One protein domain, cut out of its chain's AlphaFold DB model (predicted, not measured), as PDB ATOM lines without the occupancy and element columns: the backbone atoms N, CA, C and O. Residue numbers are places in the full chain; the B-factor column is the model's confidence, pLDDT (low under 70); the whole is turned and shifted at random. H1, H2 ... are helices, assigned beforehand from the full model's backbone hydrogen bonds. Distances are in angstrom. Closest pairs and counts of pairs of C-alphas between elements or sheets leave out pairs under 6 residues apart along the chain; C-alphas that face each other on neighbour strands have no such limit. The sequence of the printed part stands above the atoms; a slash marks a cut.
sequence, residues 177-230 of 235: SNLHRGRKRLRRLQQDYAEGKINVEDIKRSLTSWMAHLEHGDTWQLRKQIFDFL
ATOM      1  N   SER A 177       6.714  20.928 -16.895       78.31
ATOM      2  CA  SER A 177       5.756  21.019 -15.786       78.31
ATOM      3  C   SER A 177       4.443  21.709 -16.176       78.31
ATOM      4  O   SER A 177       3.379  21.338 -15.678       78.31
ATOM      5  N   ASN A 178       4.482  22.684 -17.087       76.62
ATOM      6  CA  ASN A 178       3.278  23.312 -17.629       76.62
ATOM      7  C   ASN A 178       2.536  22.364 -18.572       76.62
ATOM      8  O   ASN A 178       1.311  22.288 -18.513       76.62
ATOM      9  N   LEU A 179       3.265  21.578 -19.370       78.81
ATOM     10  CA  LEU A 179       2.667  20.551 -20.227       78.81
ATOM     11  C   LEU A 179       1.988  19.454 -19.407       78.81
ATOM     12  O   LEU A 179       0.864  19.068 -19.713       78.81
ATOM     13  N   HIS A 180       2.624  18.983 -18.334       81.44
ATOM     14  CA  HIS A 180       2.033  17.992 -17.435       81.44
ATOM     15  C   HIS A 180       0.772  18.517 -16.745       81.44
ATOM     16  O   HIS A 180      -0.244  17.822 -16.726       81.44
ATOM     17  N   ARG A 181       0.797  19.757 -16.238       81.12
ATOM     18  CA  ARG A 181      -0.391  20.399 -15.653       81.12
ATOM     19  C   ARG A 181      -1.515  20.562 -16.676       81.12
ATOM     20  O   ARG A 181      -2.656  20.225 -16.368       81.12
ATOM     21  N   GLY A 182      -1.187  20.993 -17.895       80.75
ATOM     22  CA  GLY A 182      -2.138  21.095 -19.002       80.75
ATOM     23  C   GLY A 182      -2.778  19.750 -19.348       80.75
ATOM     24  O   GLY A 182      -3.998  19.634 -19.335       80.75
ATOM     25  N   ARG A 183      -1.974  18.696 -19.537       81.75
ATOM     26  CA  ARG A 183      -2.470  17.331 -19.796       81.75
ATOM     27  C   ARG A 183      -3.357  16.801 -18.667       81.75
ATOM     28  O   ARG A 183      -4.399  16.216 -18.937       81.75
ATOM     29  N   LYS A 184      -2.983  17.025 -17.402       85.06
ATOM     30  CA  LYS A 184      -3.806  16.624 -16.247       85.06
ATOM     31  C   LYS A 184      -5.153  17.353 -16.229       85.06
ATOM     32  O   LYS A 184      -6.172  16.733 -15.946       85.06
ATOM     33  N   ARG A 185      -5.164  18.650 -16.556       83.38
ATOM     34  CA  ARG A 185      -6.395  19.445 -16.683       83.38
ATOM     35  C   ARG A 185      -7.282  18.933 -17.817       83.38
ATOM     36  O   ARG A 185      -8.476  18.795 -17.609       83.38
ATOM     37  N   LEU A 186      -6.706  18.612 -18.974       82.62
ATOM     38  CA  LEU A 186      -7.452  18.053 -20.108       82.62
ATOM     39  C   LEU A 186      -8.142  16.734 -19.760       82.62
ATOM     40  O   LEU A 186      -9.321  16.583 -20.052       82.62
ATOM     41  N   ARG A 187      -7.442  15.824 -19.074       84.94
ATOM     42  CA  ARG A 187      -8.039  14.562 -18.605       84.94
ATOM     43  C   ARG A 187      -9.221  14.791 -17.663       84.94
ATOM     44  O   ARG A 187     -10.221  14.099 -17.774       84.94
ATOM     45  N   ARG A 188      -9.127  15.783 -16.769       86.50
ATOM     46  CA  ARG A 188     -10.258  16.171 -15.909       86.50
ATOM     47  C   ARG A 188     -11.434  16.694 -16.724       86.50
ATOM     48  O   ARG A 188     -12.541  16.245 -16.504       86.50
ATOM     49  N   LEU A 189     -11.186  17.554 -17.713       86.00
ATOM     50  CA  LEU A 189     -12.248  18.046 -18.597       86.00
ATOM     51  C   LEU A 189     -12.914  16.915 -19.391       86.00
ATOM     52  O   LEU A 189     -14.123  16.947 -19.572       86.00
ATOM     53  N   GLN A 190     -12.152  15.917 -19.853       85.12
ATOM     54  CA  GLN A 190     -12.724  14.730 -20.504       85.12
ATOM     55  C   GLN A 190     -13.656  13.973 -19.555       85.12
ATOM     56  O   GLN A 190     -14.766  13.628 -19.945       85.12
ATOM     57  N   GLN A 191     -13.223  13.764 -18.311       86.94
ATOM     58  CA  GLN A 191     -14.019  13.088 -17.292       86.94
ATOM     59  C   GLN A 191     -15.276  13.887 -16.914       86.94
ATOM     60  O   GLN A 191     -16.375  13.347 -16.950       86.94
ATOM     61  N   ASP A 192     -15.137  15.183 -16.635       87.19
ATOM     62  CA  ASP A 192     -16.257  16.058 -16.275       87.19
ATOM     63  C   ASP A 192     -17.283  16.163 -17.417       87.19
ATOM     64  O   ASP A 192     -18.484  16.267 -17.169       87.19
ATOM     65  N   TYR A 193     -16.830  16.119 -18.674       86.44
ATOM     66  CA  TYR A 193     -17.713  16.100 -19.841       86.44
ATOM     67  C   TYR A 193     -18.446  14.766 -19.998       86.44
ATOM     68  O   TYR A 193     -19.649  14.760 -20.257       86.44
ATOM     69  N   ALA A 194     -17.741  13.646 -19.807       85.75
ATOM     70  CA  ALA A 194     -18.335  12.311 -19.837       85.75
ATOM     71  C   ALA A 194     -19.382  12.129 -18.726       85.75
ATOM     72  O   ALA A 194     -20.427  11.535 -18.961       85.75
ATOM     73  N   GLU A 195     -19.142  12.708 -17.548       88.69
ATOM     74  CA  GLU A 195     -20.071  12.721 -16.409       88.69
ATOM     75  C   GLU A 195     -21.181  13.790 -16.540       88.69
ATOM     76  O   GLU A 195     -22.012  13.938 -15.647       88.69
ATOM     77  N   GLY A 196     -21.200  14.566 -17.632       86.44
ATOM     78  CA  GLY A 196     -22.224  15.578 -17.907       86.44
ATOM     79  C   GLY A 196     -22.166  16.832 -17.027       86.44
ATOM     80  O   GLY A 196     -23.105  17.624 -17.049       86.44
ATOM     81  N   LYS A 197     -21.079  17.036 -16.274       87.19
ATOM     82  CA  LYS A 197     -20.883  18.179 -15.363       87.19
ATOM     83  C   LYS A 197     -20.571  19.487 -16.087       87.19
ATOM     84  O   LYS A 197     -20.783  20.557 -15.523       87.19
ATOM     85  N   ILE A 198     -20.027  19.406 -17.301       87.94
ATOM     86  CA  ILE A 198     -19.649  20.564 -18.119       87.94
ATOM     87  C   ILE A 198     -20.138  20.405 -19.555       87.94
ATOM     88  O   ILE A 198     -20.315  19.291 -20.050       87.94
ATOM     89  N   ASN A 199     -20.296  21.531 -20.249       86.31
ATOM     90  CA  ASN A 199     -20.713  21.553 -21.646       86.31
ATOM     91  C   ASN A 199     -19.528  21.764 -22.596       86.31
ATOM     92  O   ASN A 199     -18.417  22.127 -22.203       86.31
ATOM     93  N   VAL A 200     -19.778  21.576 -23.894       81.81
ATOM     94  CA  VAL A 200     -18.768  21.768 -24.951       81.81
ATOM     95  C   VAL A 200     -18.197  23.193 -24.943       81.81
ATOM     96  O   VAL A 200     -17.021  23.393 -25.245       81.81
ATOM     97  N   GLU A 201     -18.995  24.193 -24.570       84.00
ATOM     98  CA  GLU A 201     -18.550  25.589 -24.469       84.00
ATOM     99  C   GLU A 201     -17.506  25.803 -23.367       84.00
ATOM    100  O   GLU A 201     -16.520  26.514 -23.587       84.00
ATOM    101  N   ASP A 202     -17.645  25.136 -22.219       80.44
ATOM    102  CA  ASP A 202     -16.660  25.201 -21.133       80.44
ATOM    103  C   ASP A 202     -15.323  24.579 -21.552       80.44
ATOM    104  O   ASP A 202     -14.250  25.116 -21.247       80.44
ATOM    105  N   ILE A 203     -15.387  23.484 -22.320       80.31
ATOM    106  CA  ILE A 203     -14.210  22.845 -22.918       80.31
ATOM    107  C   ILE A 203     -13.545  23.807 -23.898       80.31
ATOM    108  O   ILE A 203     -12.345  24.060 -23.769       80.31
ATOM    109  N   LYS A 204     -14.307  24.389 -24.835       81.19
ATOM    110  CA  LYS A 204     -13.791  25.362 -25.811       81.19
ATOM    111  C   LYS A 204     -13.113  26.535 -25.110       81.19
ATOM    112  O   LYS A 204     -11.959  26.820 -25.410       81.19
ATOM    113  N   ARG A 205     -13.756  27.159 -24.116       81.94
ATOM    114  CA  ARG A 205     -13.177  28.280 -23.348       81.94
ATOM    115  C   ARG A 205     -11.855  27.894 -22.683       81.94
ATOM    116  O   ARG A 205     -10.876  28.640 -22.748       81.94
ATOM    117  N   SER A 206     -11.813  26.719 -22.059       78.81
ATOM    118  CA  SER A 206     -10.610  26.209 -21.403       78.81
ATOM    119  C   SER A 206      -9.479  25.922 -22.401       78.81
ATOM    120  O   SER A 206      -8.324  26.260 -22.128       78.81
ATOM    121  N   LEU A 207      -9.799  25.330 -23.555       78.06
ATOM    122  CA  LEU A 207      -8.843  25.047 -24.624       78.06
ATOM    123  C   LEU A 207      -8.295  26.330 -25.246       78.06
ATOM    124  O   LEU A 207      -7.078  26.472 -25.327       78.06
ATOM    125  N   THR A 208      -9.154  27.286 -25.598       78.50
ATOM    126  CA  THR A 208      -8.745  28.571 -26.182       78.50
ATOM    127  C   THR A 208      -7.808  29.333 -25.247       78.50
ATOM    128  O   THR A 208      -6.755  29.804 -25.673       78.50
ATOM    129  N   SER A 209      -8.126  29.391 -23.948       75.69
ATOM    130  CA  SER A 209      -7.259  30.013 -22.938       75.69
ATOM    131  C   SER A 209      -5.876  29.353 -22.874       75.69
ATOM    132  O   SER A 209      -4.849  30.032 -22.805       75.69
ATOM    133  N   TRP A 210      -5.825  28.022 -22.934       74.56
ATOM    134  CA  TRP A 210      -4.561  27.297 -22.909       74.56
ATOM    135  C   TRP A 210      -3.774  27.443 -24.218       74.56
ATOM    136  O   TRP A 210      -2.555  27.607 -24.172       74.56
ATOM    137  N   MET A 211      -4.447  27.465 -25.371       71.38
ATOM    138  CA  MET A 211      -3.827  27.720 -26.676       71.38
ATOM    139  C   MET A 211      -3.178  29.101 -26.731       71.38
ATOM    140  O   MET A 211      -2.004  29.185 -27.084       71.38
ATOM    141  N   ALA A 212      -3.880  30.146 -26.286       73.62
ATOM    142  CA  ALA A 212      -3.337  31.502 -26.212       73.62
ATOM    143  C   ALA A 212      -2.086  31.576 -25.316       73.62
ATOM    144  O   ALA A 212      -1.114  32.267 -25.622       73.62
ATOM    145  N   HIS A 213      -2.050  30.814 -24.216       70.94
ATOM    146  CA  HIS A 213      -0.837  30.701 -23.404       70.94
ATOM    147  C   HIS A 213       0.304  30.010 -24.172       70.94
ATOM    148  O   HIS A 213       1.425  30.513 -24.185       70.94
ATOM    149  N   LEU A 214       0.034  28.891 -24.852       73.06
ATOM    150  CA  LEU A 214       1.039  28.136 -25.615       73.06
ATOM    151  C   LEU A 214       1.565  28.883 -26.852       73.06
ATOM    152  O   LEU A 214       2.685  28.608 -27.283       73.06
ATOM    153  N   GLU A 215       0.799  29.824 -27.406       68.94
ATOM    154  CA  GLU A 215       1.192  30.668 -28.545       68.94
ATOM    155  C   GLU A 215       2.422  31.536 -28.285       68.94
ATOM    156  O   GLU A 215       3.124  31.900 -29.222       68.94
ATOM    157  N   HIS A 216       2.738  31.807 -27.020       65.19
ATOM    158  CA  HIS A 216       3.901  32.604 -26.636       65.19
ATOM    159  C   HIS A 216       5.241  31.844 -26.735       65.19
ATOM    160  O   HIS A 216       6.289  32.415 -26.427       65.19
ATOM    161  N   GLY A 217       5.223  30.571 -27.149       61.69
ATOM    162  CA  GLY A 217       6.416  29.777 -27.439       61.69
ATOM    163  C   GLY A 217       6.317  29.034 -28.773       61.69
ATOM    164  O   GLY A 217       5.238  28.896 -29.353       61.69
ATOM    165  N   ASP A 218       7.444  28.478 -29.212       62.19
ATOM    166  CA  ASP A 218       7.594  27.674 -30.430       62.19
ATOM    167  C   ASP A 218       6.984  26.279 -30.223       62.19
ATOM    168  O   ASP A 218       7.652  25.256 -30.082       62.19
ATOM    169  N   THR A 219       5.660  26.249 -30.115       60.19
ATOM    170  CA  THR A 219       4.874  25.086 -29.686       60.19
ATOM    171  C   THR A 219       4.060  24.466 -30.812       60.19
ATOM    172  O   THR A 219       3.190  23.652 -30.532       60.19
ATOM    173  N   TRP A 220       4.296  24.827 -32.075       56.47
ATOM    174  CA  TRP A 220       3.448  24.390 -33.192       56.47
ATOM    175  C   TRP A 220       3.337  22.856 -33.295       56.47
ATOM    176  O   TRP A 220       2.232  22.315 -33.255       56.47
ATOM    177  N   GLN A 221       4.466  22.134 -33.291       57.53
ATOM    178  CA  GLN A 221       4.474  20.659 -33.321       57.53
ATOM    179  C   GLN A 221       3.872  20.036 -32.052       57.53
ATOM    180  O   GLN A 221       3.168  19.032 -32.115       57.53
ATOM    181  N   LEU A 222       4.121  20.650 -30.894       59.44
ATOM    182  CA  LEU A 222       3.605  20.197 -29.605       59.44
ATOM    183  C   LEU A 222       2.081  20.354 -29.518       59.44
ATOM    184  O   LEU A 222       1.404  19.471 -29.000       59.44
ATOM    185  N   ARG A 223       1.544  21.471 -30.021       61.62
ATOM    186  CA  ARG A 223       0.104  21.714 -30.119       61.62
ATOM    187  C   ARG A 223      -0.530  20.651 -31.007       61.62
ATOM    188  O   ARG A 223      -1.445  19.985 -30.544       61.62
ATOM    189  N   LYS A 224       0.021  20.422 -32.206       59.34
ATOM    190  CA  LYS A 224      -0.460  19.386 -33.132       59.34
ATOM    191  C   LYS A 224      -0.540  18.009 -32.457       59.34
ATOM    192  O   LYS A 224      -1.619  17.445 -32.362       59.34
ATOM    193  N   GLN A 225       0.555  17.554 -31.843       60.16
ATOM    194  CA  GLN A 225       0.578  16.276 -31.120       60.16
ATOM    195  C   GLN A 225      -0.435  16.203 -29.973       60.16
ATOM    196  O   GLN A 225      -1.005  15.153 -29.733       60.16
ATOM    197  N   ILE A 226      -0.649  17.283 -29.218       62.62
ATOM    198  CA  ILE A 226      -1.602  17.262 -28.102       62.62
ATOM    199  C   ILE A 226      -3.044  17.148 -28.604       62.62
ATOM    200  O   ILE A 226      -3.828  16.437 -27.983       62.62
ATOM    201  N   PHE A 227      -3.389  17.827 -29.698       60.66
ATOM    202  CA  PHE A 227      -4.743  17.804 -30.253       60.66
ATOM    203  C   PHE A 227      -5.054  16.526 -31.032       60.66
ATOM    204  O   PHE A 227      -6.184  16.054 -30.944       60.66
ATOM    205  N   ASP A 228      -4.061  15.913 -31.679       60.28
ATOM    206  CA  ASP A 228      -4.240  14.652 -32.411       60.28
ATOM    207  C   ASP A 228      -4.683  13.486 -31.493       60.28
ATOM    208  O   ASP A 228      -5.318  12.543 -31.958       60.28
ATOM    209  N   PHE A 229      -4.411  13.555 -30.181       58.53
ATOM    210  CA  PHE A 229      -4.817  12.537 -29.194       58.53
ATOM    211  C   PHE A 229      -6.036  12.925 -28.331       58.53
ATOM    212  O   PHE A 229      -6.400  12.176 -27.423       58.53
ATOM    213  N   LEU A 230      -6.652  14.094 -28.546       60.22
ATOM    214  CA  LEU A 230      -7.766  14.575 -27.718       60.22
ATOM    215  C   LEU A 230      -9.125  14.200 -28.317       60.22
ATOM    216  O   LEU A 230      -9.731  14.976 -29.050       60.22
TER     217      LEU A 230
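This is residues 177 to 230 of the 235 residues of a protein of Microcystis aeruginosa NIES-3806 (UniProt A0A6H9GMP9). Two helices, H1 and H2, run side by side in opposite ways as a loose helical hairpin, and the shorter H3 folds back beside the end where H1 begins and H2 ends. The centres of the three helices make a triangle, and H1 and H2 run along the longest axis. The printed part has 54 residues with three named helices, in the order H1, H2, H3, and no named strand; its class is all helix. It is compact, with a radius of gyration of the C-alphas of 11.5 A, and elongated in outline, spanning 35 by 20 by 17 A.

Find C-alpha 177 at (5.756, 21.019, -15.786); from there H1, the longest helix, runs 25.9 A through residues 177 to 194. H2, residues 200 to 214, covers 20.8 A and begins at C-alpha 200, at (-18.768, 21.768, -24.951). H3, residues 220 to 228, ends at C-alpha 228, at (-4.240, 14.652, -32.411), 12.4 A from its first C-alpha.

Start from H1: it and H2 form a helical hairpin and only just touch, with 3 pairs of C-alphas within 8 A. Look at Leu 189 and Ile 203, whose C-alphas are the closest, 6.7 A apart. The two helices run opposite ways at a shallow tilt of 8 degrees. H2 and H3 are close but not clearly touching; their closest C-alphas, those of Leu 214 and Arg 223, are 7.9 A apart. They run opposite ways at a shallow tilt of 22 degrees. H1 and H3 are near each other, with 5 pairs of C-alphas within 10 A but no pair within 8 A. In H1, H2 and H3 every O i to N i+4 pair is within hydrogen-bond range.

The two C-alphas farthest apart, those of Gly 196 and Asp 218, are 34.5 A apart. Both links, H1 to H2 and H2 to H3, are tight, and the printed part has no cut. The mean pLDDT of the printed part is 75.5; look at residues 215 to 230 for the values under 70.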